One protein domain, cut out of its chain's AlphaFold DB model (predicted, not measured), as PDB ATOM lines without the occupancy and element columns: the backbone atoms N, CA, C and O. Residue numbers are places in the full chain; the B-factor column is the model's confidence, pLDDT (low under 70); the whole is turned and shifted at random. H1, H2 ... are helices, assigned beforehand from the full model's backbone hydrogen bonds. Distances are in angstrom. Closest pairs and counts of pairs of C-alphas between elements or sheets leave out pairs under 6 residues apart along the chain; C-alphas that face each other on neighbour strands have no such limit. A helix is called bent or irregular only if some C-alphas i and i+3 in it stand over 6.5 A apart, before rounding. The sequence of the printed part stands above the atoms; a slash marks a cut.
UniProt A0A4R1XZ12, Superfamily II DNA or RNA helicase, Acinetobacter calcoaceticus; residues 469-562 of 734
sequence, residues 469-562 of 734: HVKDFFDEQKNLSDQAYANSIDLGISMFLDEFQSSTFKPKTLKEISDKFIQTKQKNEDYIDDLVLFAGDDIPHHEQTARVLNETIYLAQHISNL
ATOM      1  N   HIS A 469     362.385 541.347 362.830       94.50
ATOM      2  CA  HIS A 469     363.459 541.301 363.824       94.50
ATOM      3  C   HIS A 469     364.330 542.564 363.880       94.50
ATOM      4  O   HIS A 469     365.067 542.749 364.846       94.50
ATOM      5  N   VAL A 470     364.365 543.361 362.805       95.25
ATOM      6  CA  VAL A 470     365.070 544.646 362.789       95.25
ATOM      7  C   VAL A 470     364.179 545.660 363.486       95.25
ATOM      8  O   VAL A 470     364.640 546.308 364.415       95.25
ATOM      9  N   LYS A 471     362.899 545.749 363.100       94.00
ATOM     10  CA  LYS A 471     361.926 546.654 363.733       94.00
ATOM     11  C   LYS A 471     361.877 546.442 365.244       94.00
ATOM     12  O   LYS A 471     362.133 547.390 365.976       94.00
ATOM     13  N   ASP A 472     361.713 545.193 365.679       94.56
ATOM     14  CA  ASP A 472     361.643 544.823 367.097       94.56
ATOM     15  C   ASP A 472     362.875 545.313 367.878       94.56
ATOM     16  O   ASP A 472     362.738 545.882 368.958       94.56
ATOM     17  N   PHE A 473     364.080 545.164 367.311       94.75
ATOM     18  CA  PHE A 473     365.309 545.638 367.951       94.75
ATOM     19  C   PHE A 473     365.325 547.161 368.117       94.75
ATOM     20  O   PHE A 473     365.680 547.661 369.183       94.75
ATOM     21  N   PHE A 474     364.989 547.916 367.068       92.56
ATOM     22  CA  PHE A 474     365.024 549.380 367.137       92.56
ATOM     23  C   PHE A 474     363.888 549.938 368.000       92.56
ATOM     24  O   PHE A 474     364.103 550.939 368.681       92.56
ATOM     25  N   ASP A 475     362.730 549.282 368.029       92.31
ATOM     26  CA  ASP A 475     361.631 549.624 368.930       92.31
ATOM     27  C   ASP A 475     362.026 549.368 370.396       92.31
ATOM     28  O   ASP A 475     361.822 550.233 371.249       92.31
ATOM     29  N   GLU A 476     362.693 548.248 370.693       92.44
ATOM     30  CA  GLU A 476     363.244 547.961 372.024       92.44
ATOM     31  C   GLU A 476     364.316 548.982 372.439       92.44
ATOM     32  O   GLU A 476     364.245 549.539 373.536       92.44
ATOM     33  N   GLN A 477     365.293 549.283 371.571       88.75
ATOM     34  CA  GLN A 477     366.326 550.284 371.876       88.75
ATOM     35  C   GLN A 477     365.728 551.676 372.093       88.75
ATOM     36  O   GLN A 477     366.167 552.397 372.989       88.75
ATOM     37  N   LYS A 478     364.711 552.048 371.308       89.31
ATOM     38  CA  LYS A 478     363.995 553.307 371.493       89.31
ATOM     39  C   LYS A 478     363.303 553.346 372.853       89.31
ATOM     40  O   LYS A 478     363.477 554.324 373.567       89.31
ATOM     41  N   ASN A 479     362.599 552.282 373.241       91.19
ATOM     42  CA  ASN A 479     361.944 552.197 374.548       91.19
ATOM     43  C   ASN A 479     362.953 552.306 375.706       91.19
ATOM     44  O   ASN A 479     362.716 553.052 376.655       91.19
ATOM     45  N   LEU A 480     364.104 551.630 375.609       89.56
ATOM     46  CA  LEU A 480     365.174 551.714 376.611       89.56
ATOM     47  C   LEU A 480     365.780 553.118 376.694       89.56
ATOM     48  O   LEU A 480     365.960 553.644 377.788       89.56
ATOM     49  N   SER A 481     366.068 553.749 375.550       88.00
ATOM     50  CA  SER A 481     366.552 555.134 375.510       88.00
ATOM     51  C   SER A 481     365.516 556.103 376.074       88.00
ATOM     52  O   SER A 481     365.873 557.059 376.759       88.00
ATOM     53  N   ASP A 482     364.239 555.864 375.788       90.69
ATOM     54  CA  ASP A 482     363.132 556.685 376.247       90.69
ATOM     55  C   ASP A 482     362.951 556.597 377.765       90.69
ATOM     56  O   ASP A 482     362.674 557.623 378.390       90.69
ATOM     57  N   GLN A 483     363.150 555.408 378.339       92.69
ATOM     58  CA  GLN A 483     363.149 555.163 379.778       92.69
ATOM     59  C   GLN A 483     364.393 555.747 380.457       92.69
ATOM     60  O   GLN A 483     364.267 556.421 381.475       92.69
ATOM     61  N   ALA A 484     365.583 555.549 379.879       91.69
ATOM     62  CA  ALA A 484     366.831 556.124 380.379       91.69
ATOM     63  C   ALA A 484     366.751 557.655 380.441       91.69
ATOM     64  O   ALA A 484     367.057 558.248 381.468       91.69
ATOM     65  N   TYR A 485     366.253 558.282 379.373       93.75
ATOM     66  CA  TYR A 485     366.011 559.720 379.339       93.75
ATOM     67  C   TYR A 485     365.040 560.162 380.439       93.75
ATOM     68  O   TYR A 485     365.343 561.104 381.161       93.75
ATOM     69  N   ALA A 486     363.905 559.469 380.605       94.12
ATOM     70  CA  ALA A 486     362.929 559.789 381.649       94.12
ATOM     71  C   ALA A 486     363.533 559.696 383.062       94.12
ATOM     72  O   ALA A 486     363.323 560.593 383.875       94.12
ATOM     73  N   ASN A 487     364.338 558.663 383.325       93.25
ATOM     74  CA  ASN A 487     365.038 558.474 384.598       93.25
ATOM     75  C   ASN A 487     366.108 559.552 384.855       93.25
ATOM     76  O   ASN A 487     366.401 559.867 386.005       93.25
ATOM     77  N   SER A 488     366.673 560.139 383.797       94.88
ATOM     78  CA  SER A 488     367.683 561.201 383.881       94.88
ATOM     79  C   SER A 488     367.107 562.607 384.104       94.88
ATOM     80  O   SER A 488     367.878 563.506 384.443       94.88
ATOM     81  N   ILE A 489     365.793 562.829 383.928       96.06
ATOM     82  CA  ILE A 489     365.172 564.172 384.007       96.06
ATOM     83  C   ILE A 489     365.446 564.834 385.359       96.06
ATOM     84  O   ILE A 489     365.995 565.934 385.417       96.06
ATOM     85  N   ASP A 490     365.087 564.155 386.446       94.81
ATOM     86  CA  ASP A 490     365.176 564.723 387.792       94.81
ATOM     87  C   ASP A 490     366.630 564.967 388.208       94.81
ATOM     88  O   ASP A 490     366.941 566.001 388.800       94.81
ATOM     89  N   LEU A 491     367.545 564.073 387.830       93.06
ATOM     90  CA  LEU A 491     368.969 564.244 388.099       93.06
ATOM     91  C   LEU A 491     369.560 565.430 387.325       93.06
ATOM     92  O   LEU A 491     370.238 566.265 387.922       93.06
ATOM     93  N   GLY A 492     369.272 565.546 386.026       94.75
ATOM     94  CA  GLY A 492     369.764 566.654 385.203       94.75
ATOM     95  C   GLY A 492     369.254 568.020 385.678       94.75
ATOM     96  O   GLY A 492     370.027 568.978 385.724       94.75
ATOM     97  N   ILE A 493     367.988 568.111 386.112       96.56
ATOM     98  CA  ILE A 493     367.449 569.337 386.727       96.56
ATOM     99  C   ILE A 493     368.120 569.607 388.081       96.56
ATOM    100  O   ILE A 493     368.466 570.753 388.365       96.56
ATOM    101  N   SER A 494     368.349 568.582 388.909       93.81
ATOM    102  CA  SER A 494     369.030 568.755 390.201       93.81
ATOM    103  C   SER A 494     370.449 569.288 390.012       93.81
ATOM    104  O   SER A 494     370.826 570.240 390.683       93.81
ATOM    105  N   MET A 495     371.208 568.743 389.055       93.38
ATOM    106  CA  MET A 495     372.553 569.227 388.721       93.38
ATOM    107  C   MET A 495     372.538 570.691 388.276       93.38
ATOM    108  O   MET A 495     373.351 571.485 388.745       93.38
ATOM    109  N   PHE A 496     371.583 571.074 387.420       95.94
ATOM    110  CA  PHE A 496     371.405 572.468 387.010       95.94
ATOM    111  C   PHE A 496     371.157 573.396 388.207       95.94
ATOM    112  O   PHE A 496     371.694 574.502 388.259       95.94
ATOM    113  N   LEU A 497     370.339 572.949 389.162       93.81
ATOM    114  CA  LEU A 497     369.980 573.732 390.335       93.81
ATOM    115  C   LEU A 497     371.103 573.819 391.361       93.81
ATOM    116  O   LEU A 497     371.242 574.884 391.954       93.81
ATOM    117  N   ASP A 498     371.857 572.739 391.578       89.88
ATOM    118  CA  ASP A 498     372.816 572.591 392.676       89.88
ATOM    119  C   ASP A 498     374.224 573.138 392.336       89.88
ATOM    120  O   ASP A 498     374.855 573.728 393.214       89.88
ATOM    121  N   GLU A 499     374.696 573.027 391.084       89.88
ATOM    122  CA  GLU A 499     376.099 573.302 390.685       89.88
ATOM    123  C   GLU A 499     376.631 574.672 391.138       89.88
ATOM    124  O   GLU A 499     377.759 574.803 391.615       89.88
ATOM    125  N   PHE A 500     375.816 575.721 391.006       88.31
ATOM    126  CA  PHE A 500     376.221 577.087 391.350       88.31
ATOM    127  C   PHE A 500     375.644 577.593 392.671       88.31
ATOM    128  O   PHE A 500     375.781 578.787 392.960       88.31
ATOM    129  N   GLN A 501     375.008 576.741 393.483       79.94
ATOM    130  CA  GLN A 501     374.485 577.192 394.769       79.94
ATOM    131  C   GLN A 501     375.617 577.494 395.737       79.94
ATOM    132  O   GLN A 501     376.327 576.616 396.218       79.94
ATOM    133  N   SER A 502     375.757 578.770 396.070       78.50
ATOM    134  CA  SER A 502     376.706 579.228 397.073       78.50
ATOM    135  C   SER A 502     376.108 580.373 397.881       78.50
ATOM    136  O   SER A 502     375.135 581.013 397.484       78.50
ATOM    137  N   SER A 503     376.725 580.693 399.021       66.69
ATOM    138  CA  SER A 503     376.359 581.878 399.808       66.69
ATOM    139  C   SER A 503     376.514 583.190 399.022       66.69
ATOM    140  O   SER A 503     375.853 584.179 399.347       66.69
ATOM    141  N   THR A 504     377.357 583.195 397.983       78.12
ATOM    142  CA  THR A 504     377.709 584.367 397.173       78.12
ATOM    143  C   THR A 504     376.889 584.506 395.892       78.12
ATOM    144  O   THR A 504     376.772 585.617 395.378       78.12
ATOM    145  N   PHE A 505     376.285 583.430 395.379       86.44
ATOM    146  CA  PHE A 505     375.445 583.474 394.184       86.44
ATOM    147  C   PHE A 505     373.978 583.224 394.530       86.44
ATOM    148  O   PHE A 505     373.573 582.112 394.853       86.44
ATOM    149  N   LYS A 506     373.172 584.284 394.439       86.31
ATOM    150  CA  LYS A 506     371.727 584.255 394.679       86.31
ATOM    151  C   LYS A 506     370.999 584.595 393.378       86.31
ATOM    152  O   LYS A 506     370.680 585.770 393.179       86.31
ATOM    153  N   PRO A 507     370.779 583.612 392.484       89.94
ATOM    154  CA  PRO A 507     370.164 583.868 391.186       89.94
ATOM    155  C   PRO A 507     368.753 584.422 391.372       89.94
ATOM    156  O   PRO A 507     368.002 583.913 392.201       89.94
ATOM    157  N   LYS A 508     368.372 585.465 390.638       92.06
ATOM    158  CA  LYS A 508     366.990 585.981 390.633       92.06
ATOM    159  C   LYS A 508     366.116 585.276 389.605       92.06
ATOM    160  O   LYS A 508     364.898 585.279 389.746       92.06
ATOM    161  N   THR A 509     366.734 584.683 388.588       94.31
ATOM    162  CA  THR A 509     366.058 583.976 387.500       94.31
ATOM    163  C   THR A 509     366.821 582.708 387.130       94.31
ATOM    164  O   THR A 509     368.043 582.657 387.282       94.31
ATOM    165  N   LEU A 510     366.131 581.711 386.573       96.38
ATOM    166  CA  LEU A 510     366.780 580.518 386.004       96.38
ATOM    167  C   LEU A 510     367.782 580.875 384.894       96.38
ATOM    168  O   LEU A 510     368.813 580.218 384.745       96.38
ATOM    169  N   LYS A 511     367.518 581.959 384.155       96.31
ATOM    170  CA  LYS A 511     368.413 582.459 383.112       96.31
ATOM    171  C   LYS A 511     369.803 582.803 383.652       96.31
ATOM    172  O   LYS A 511     370.788 582.471 383.011       96.31
ATOM    173  N   GLU A 512     369.904 583.392 384.844       95.38
ATOM    174  CA  GLU A 512     371.205 583.721 385.453       95.38
ATOM    175  C   GLU A 512     372.047 582.470 385.759       95.38
ATOM    176  O   GLU A 512     373.272 582.505 385.634       95.38
ATOM    177  N   ILE A 513     371.406 581.356 386.134       95.50
ATOM    178  CA  ILE A 513     372.080 580.061 386.322       95.50
ATOM    179  C   ILE A 513     372.578 579.544 384.966       95.50
ATOM    180  O   ILE A 513     373.741 579.165 384.821       95.50
ATOM    181  N   SER A 514     371.714 579.584 383.952       96.38
ATOM    182  CA  SER A 514     372.060 579.166 382.593       96.38
ATOM    183  C   SER A 514     373.195 580.003 381.983       96.38
ATOM    184  O   SER A 514     374.123 579.444 381.401       96.38
ATOM    185  N   ASP A 515     373.194 581.324 382.182       95.38
ATOM    186  CA  ASP A 515     374.257 582.223 381.719       95.38
ATOM    187  C   ASP A 515     375.624 581.824 382.302       95.38
ATOM    188  O   ASP A 515     376.627 581.851 381.587       95.38
ATOM    189  N   LYS A 516     375.678 581.382 383.568       94.38
ATOM    190  CA  LYS A 516     376.910 580.840 384.161       94.38
ATOM    191  C   LYS A 516     377.359 579.542 383.499       94.38
ATOM    192  O   LYS A 516     378.536 579.428 383.164       94.38
ATOM    193  N   PHE A 517     376.448 578.596 383.263       95.44
ATOM    194  CA  PHE A 517     376.777 577.367 382.531       95.44
ATOM    195  C   PHE A 517     377.356 577.679 381.146       95.44
ATOM    196  O   PHE A 517     378.385 577.122 380.767       95.44
ATOM    197  N   ILE A 518     376.737 578.608 380.412       92.81
ATOM    198  CA  ILE A 518     377.198 579.034 379.084       92.81
ATOM    199  C   ILE A 518     378.593 579.670 379.169       92.81
ATOM    200  O   ILE A 518     379.468 579.319 378.378       92.81
ATOM    201  N   GLN A 519     378.835 580.557 380.139       91.94
ATOM    202  CA  GLN A 519     380.147 581.185 380.347       91.94
ATOM    203  C   GLN A 519     381.241 580.170 380.702       91.94
ATOM    204  O   GLN A 519     382.368 580.294 380.221       91.94
ATOM    205  N   THR A 520     380.937 579.163 381.524       90.62
ATOM    206  CA  THR A 520     381.894 578.098 381.858       90.62
ATOM    207  C   THR A 520     382.165 577.209 380.649       90.62
ATOM    208  O   THR A 520     383.325 576.943 380.337       90.62
ATOM    209  N   LYS A 521     381.122 576.844 379.894       86.44
ATOM    210  CA  LYS A 521     381.241 576.039 378.670       86.44
ATOM    211  C   LYS A 521     382.053 576.729 377.571       86.44
ATOM    212  O   LYS A 521     382.771 576.077 376.826       86.44
ATOM    213  N   GLN A 522     381.988 578.059 377.487       81.31
ATOM    214  CA  GLN A 522     382.842 578.837 376.581       81.31
ATOM    215  C   GLN A 522     384.336 578.740 376.931       81.31
ATOM    216  O   GLN A 522     385.175 578.949 376.058       81.31
ATOM    217  N   LYS A 523     384.677 578.443 378.192       82.38
ATOM    218  CA  LYS A 523     386.063 578.234 378.642       82.38
ATOM    219  C   LYS A 523     386.493 576.769 378.540       82.38
ATOM    220  O   LYS A 523     387.659 576.514 378.256       82.38
ATOM    221  N   ASN A 524     385.571 575.835 378.768       80.31
ATOM    222  CA  ASN A 524     385.773 574.394 378.627       80.31
ATOM    223  C   ASN A 524     384.552 573.759 377.936       80.31
ATOM    224  O   ASN A 524     383.501 573.618 378.560       80.31
ATOM    225  N   GLU A 525     384.688 573.367 376.665       74.38
ATOM    226  CA  GLU A 525     383.581 572.803 375.872       74.38
ATOM    227  C   GLU A 525     383.018 571.501 376.470       74.38
ATOM    228  O   GLU A 525     381.806 571.275 376.372       74.38
ATOM    229  N   ASP A 526     383.870 570.708 377.131       81.12
ATOM    230  CA  ASP A 526     383.549 569.388 377.694       81.12
ATOM    231  C   ASP A 526     382.995 569.468 379.132       81.12
ATOM    232  O   ASP A 526     382.575 568.465 379.699       81.12
ATOM    233  N   TYR A 527     382.896 570.675 379.706       88.94
ATOM    234  CA  TYR A 527     382.521 570.897 381.110       88.94
ATOM    235  C   TYR A 527     381.238 570.177 381.555       88.94
ATOM    236  O   TYR A 527     381.181 569.674 382.670       88.94
ATOM    237  N   ILE A 528     380.202 570.132 380.711       89.50
ATOM    238  CA  ILE A 528     378.935 569.473 381.068       89.50
ATOM    239  C   ILE A 528     379.098 567.954 381.134       89.50
ATOM    240  O   ILE A 528     378.552 567.320 382.033       89.50
ATOM    241  N   ASP A 529     379.832 567.384 380.180       86.69
ATOM    242  CA  ASP A 529     380.064 565.945 380.123       86.69
ATOM    243  C   ASP A 529     380.964 565.525 381.302       86.69
ATOM    244  O   ASP A 529     380.642 564.563 381.999       86.69
ATOM    245  N   ASP A 530     381.999 566.318 381.610       86.94
ATOM    246  CA  ASP A 530     382.857 566.144 382.790       86.94
ATOM    247  C   ASP A 530     382.054 566.238 384.097       86.94
ATOM    248  O   ASP A 530     382.184 565.385 384.975       86.94
ATOM    249  N   LEU A 531     381.187 567.248 384.229       89.94
ATOM    250  CA  LEU A 531     380.374 567.445 385.431       89.94
ATOM    251  C   LEU A 531     379.502 566.220 385.724       89.94
ATOM    252  O   LEU A 531     379.428 565.769 386.863       89.94
ATOM    253  N   VAL A 532     378.868 565.650 384.697       89.38
ATOM    254  CA  VAL A 532     378.028 564.453 384.847       89.38
ATOM    255  C   VAL A 532     378.860 563.195 385.089       89.38
ATOM    256  O   VAL A 532     378.407 562.295 385.794       89.38
ATOM    257  N   LEU A 533     380.058 563.105 384.511       84.75
ATOM    258  CA  LEU A 533     380.954 561.966 384.704       84.75
ATOM    259  C   LEU A 533     381.496 561.905 386.139       84.75
ATOM    260  O   LEU A 533     381.587 560.823 386.708       84.75
ATOM    261  N   PHE A 534     381.824 563.056 386.731       82.81
ATOM    262  CA  PHE A 534     382.447 563.143 388.058       82.81
ATOM    263  C   PHE A 534     381.466 563.408 389.208       82.81
ATOM    264  O   PHE A 534     381.889 563.493 390.359       82.81
ATOM    265  N   ALA A 535     380.163 563.516 388.933       76.94
ATOM    266  CA  ALA A 535     379.153 563.767 389.962       76.94
ATOM    267  C   ALA A 535     378.818 562.537 390.847       76.94
ATOM    268  O   ALA A 535     378.020 562.664 391.776       76.94
ATOM    269  N   GLY A 536     379.449 561.377 390.606       66.75
ATOM    270  CA  GLY A 536     379.428 560.199 391.483       66.75
ATOM    271  C   GLY A 536     379.414 558.863 390.726       66.75
ATOM    272  O   GLY A 536     378.975 558.807 389.579       66.75
ATOM    273  N   ASP A 537     379.849 557.785 391.390       57.34
ATOM    274  CA  ASP A 537     379.966 556.433 390.804       57.34
ATOM    275  C   ASP A 537     378.608 555.780 390.449       57.34
ATOM    276  O   ASP A 537     378.564 554.816 389.688       57.34
ATOM    277  N   ASP A 538     377.493 556.330 390.949       64.00
ATOM    278  CA  ASP A 538     376.142 555.756 390.839       64.00
ATOM    279  C   ASP A 538     375.224 556.462 389.823       64.00
ATOM    280  O   ASP A 538     374.015 556.242 389.846       64.00
ATOM    281  N   ILE A 539     375.728 557.327 388.935       70.00
ATOM    282  CA  ILE A 539     374.859 558.040 387.979       70.00
ATOM    283  C   ILE A 539     374.407 557.093 386.857       70.00
ATOM    284  O   ILE A 539     375.196 556.754 385.970       70.00
ATOM    285  N   PRO A 540     373.120 556.693 386.806       67.25
ATOM    286  CA  PRO A 540     372.643 555.877 385.708       67.25
ATOM    287  C   PRO A 540     372.572 556.738 384.437       67.25
ATOM    288  O   PRO A 540     372.138 557.889 384.459       67.25
ATOM    289  N   HIS A 541     372.977 556.162 383.304       84.50
ATOM    290  CA  HIS A 541     372.808 556.757 381.970       84.50
ATOM    291  C   HIS A 541     373.479 558.137 381.764       84.50
ATOM    292  O   HIS A 541     372.830 559.059 381.269       84.50
ATOM    293  N   HIS A 542     374.779 558.276 382.066       86.50
ATOM    294  CA  HIS A 542     375.544 559.534 381.931       86.50
ATOM    295  C   HIS A 542     375.227 560.364 380.668       86.50
ATOM    296  O   HIS A 542     374.965 561.558 380.777       86.50
ATOM    297  N   GLU A 543     375.181 559.753 379.476       85.69
ATOM    298  CA  GLU A 543     374.891 560.476 378.223       85.69
ATOM    299  C   GLU A 543     373.495 561.125 378.219       85.69
ATOM    300  O   GLU A 543     373.336 562.268 377.785       85.69
ATOM    301  N   GLN A 544     372.475 560.424 378.728       90.94
ATOM    302  CA  GLN A 544     371.119 560.974 378.805       90.94
ATOM    303  C   GLN A 544     371.024 562.061 379.877       90.94
ATOM    304  O   GLN A 544     370.362 563.072 379.658       90.94
ATOM    305  N   THR A 545     371.748 561.917 380.987       93.00
ATOM    306  CA  THR A 545     371.835 562.945 382.033       93.00
ATOM    307  C   THR A 545     372.510 564.219 381.519       93.00
ATOM    308  O   THR A 545     371.962 565.310 381.681       93.00
ATOM    309  N   ALA A 546     373.630 564.103 380.799       92.12
ATOM    310  CA  ALA A 546     374.291 565.239 380.152       92.12
ATOM    311  C   ALA A 546     373.400 565.900 379.092       92.12
ATOM    312  O   ALA A 546     373.364 567.131 378.974       92.12
ATOM    313  N   ARG A 547     372.630 565.104 378.341       93.25
ATOM    314  CA  ARG A 547     371.630 565.619 377.401       93.25
ATOM    315  C   ARG A 547     370.546 566.426 378.117       93.25
ATOM    316  O   ARG A 547     370.334 567.576 377.743       93.25
ATOM    317  N   VAL A 548     369.903 565.866 379.142       96.56
ATOM    318  CA  VAL A 548     368.869 566.552 379.939       96.56
ATOM    319  C   VAL A 548     369.415 567.844 380.544       96.56
ATOM    320  O   VAL A 548     368.737 568.870 380.496       96.56
ATOM    321  N   LEU A 549     370.638 567.834 381.083       96.62
ATOM    322  CA  LEU A 549     371.270 569.029 381.642       96.62
ATOM    323  C   LEU A 549     371.468 570.112 380.568       96.62
ATOM    324  O   LEU A 549     371.072 571.257 380.774       96.62
ATOM    325  N   ASN A 550     371.994 569.765 379.387       95.94
ATOM    326  CA  ASN A 550     372.106 570.714 378.269       95.94
ATOM    327  C   ASN A 550     370.734 571.254 377.819       95.94
ATOM    328  O   ASN A 550     370.607 572.454 377.563       95.94
ATOM    329  N   GLU A 551     369.711 570.397 377.728       97.62
ATOM    330  CA  GLU A 551     368.347 570.813 377.378       97.62
ATOM    331  C   GLU A 551     367.763 571.749 378.452       97.62
ATOM    332  O   GLU A 551     367.195 572.782 378.112       97.62
ATOM    333  N   THR A 552     367.993 571.470 379.738       98.25
ATOM    334  CA  THR A 552     367.576 572.313 380.876       98.25
ATOM    335  C   THR A 552     368.244 573.687 380.832       98.25
ATOM    336  O   THR A 552     367.562 574.707 380.936       98.25
ATOM    337  N   ILE A 553     369.564 573.731 380.611       97.62
ATOM    338  CA  ILE A 553     370.334 574.976 380.462       97.62
ATOM    339  C   ILE A 553     369.754 575.818 379.325       97.62
ATOM    340  O   ILE A 553     369.530 577.017 379.500       97.62
ATOM    341  N   TYR A 554     369.481 575.205 378.171       97.31
ATOM    342  CA  TYR A 554     368.878 575.910 377.044       97.31
ATOM    343  C   TYR A 554     367.465 576.397 377.379       97.31
ATOM    344  O   TYR A 554     367.156 577.566 377.169       97.31
ATOM    345  N   LEU A 555     366.598 575.539 377.921       98.12
ATOM    346  CA  LEU A 555     365.219 575.913 378.240       98.12
ATOM    347  C   LEU A 555     365.169 577.059 379.257       98.12
ATOM    348  O   LEU A 555     364.371 577.972 379.077       98.12
ATOM    349  N   ALA A 556     366.075 577.103 380.235       97.50
ATOM    350  CA  ALA A 556     366.192 578.205 381.193       97.50
ATOM    351  C   ALA A 556     366.558 579.571 380.564       97.50
ATOM    352  O   ALA A 556     366.378 580.605 381.206       97.50
ATOM    353  N   GLN A 557     367.028 579.617 379.308       96.44
ATOM    354  CA  GLN A 557     367.202 580.871 378.551       96.44
ATOM    355  C   GLN A 557     365.891 581.422 377.977       96.44
ATOM    356  O   GLN A 557     365.833 582.582 377.557       96.44
ATOM    357  N   HIS A 558     364.840 580.602 377.928       96.06
ATOM    358  CA  HIS A 558     363.608 580.922 377.210       96.06
ATOM    359  C   HIS A 558     362.325 580.690 378.011       96.06
ATOM    360  O   HIS A 558     361.324 581.330 377.697       96.06
ATOM    361  N   ILE A 559     362.347 579.831 379.027       97.00
ATOM    362  CA  ILE A 559     361.219 579.445 379.877       97.00
ATOM    363  C   ILE A 559     361.453 579.986 381.290       97.00
ATOM    364  O   ILE A 559     362.568 579.916 381.809       97.00
ATOM    365  N   SER A 560     360.419 580.572 381.898       94.44
ATOM    366  CA  SER A 560     360.550 581.341 383.143       94.44
ATOM    367  C   SER A 560     360.694 580.479 384.402       94.44
ATOM    368  O   SER A 560     361.239 580.963 385.395       94.44
ATOM    369  N   ASN A 561     360.192 579.238 384.387       96.38
ATOM    370  CA  ASN A 561     359.987 578.440 385.596       96.38
ATOM    371  C   ASN A 561     360.324 576.947 385.433       96.38
ATOM    372  O   ASN A 561     360.275 576.387 384.338       96.38
ATOM    373  N   LEU A 562     360.635 576.297 386.558       97.62
ATOM    374  CA  LEU A 562     361.069 574.896 386.612       97.62
ATOM    375  C   LEU A 562     359.973 573.883 386.256       97.62
ATOM    376  O   LEU A 562     360.293 572.828 385.710       97.62
TER     377      LEU A 562
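What this domain is: This is residues 469 to 562 of the 734 residues of the protein "Superfamily II DNA or RNA helicase" of Acinetobacter calcoaceticus (UniProt A0A4R1XZ12). A long helix, H1, enters a small body of helices, and its first part, residues 469 to 480, sticks out as an arm that makes the longest axis. In the body H4 is the core helix: H1b crosses it, H3 folds back on it as a hairpin, and H2 packs with residues 513 to 517 on residues 553 to 554 of H4, near that helix's last residue. The printed part has 94 residues and is all helix, with four named helices in the order H1, H2, H3, H4 and no named strand. It is only just loose, close to compact, with a radius of gyration of the C-alphas of 15.2 A, and spans 55 by 29 by 22 A.

Where its parts are: Find C-alpha 469 at (363.459, 541.301, 363.824), where H1, residues 469 to 498, begins. It was assigned as one helix by its hydrogen bonds but is bent, with C-alphas 487 and 490 7.0 A apart; H1a, residues 469 to 487, is 27.0 A long, and H1b, residues 490 to 498, 12.0 A. Then come H2, residues 510 to 523, 20.8 A; H3, residues 527 to 534, 10.4 A; and H4, residues 542 to 555, 19.7 A, ending at C-alpha 555 (365.219, 575.913, 378.240).

How they stand to each other: Start at H4, the hub. H1b touches it, closest at the C-alphas of Gly 492 and Leu 549, 4.5 A, at a steep tilt of 59 degrees. H3 and H4 form a helical hairpin, closest at the C-alphas of Asp 529 and Ala 546, 5.8 A. H2 touches H4 with residues 513 to 517 alone, closest at the C-alphas of Ser 514 and Ile 553, 5.0 A. H1a and H2 are apart. Every O i to N i+4 pair is within hydrogen-bond range in H1b, H3 and H4; H1a has 14 of 15, H2 9 of 10.

The domain as a whole: The C-alphas farthest apart, of His 469 and Thr 504, are 56.3 A apart. The printed part has no cut; the link from H1 to H2 is long. Look for pLDDT under 70 at residues 503, 536 to 538 and 540.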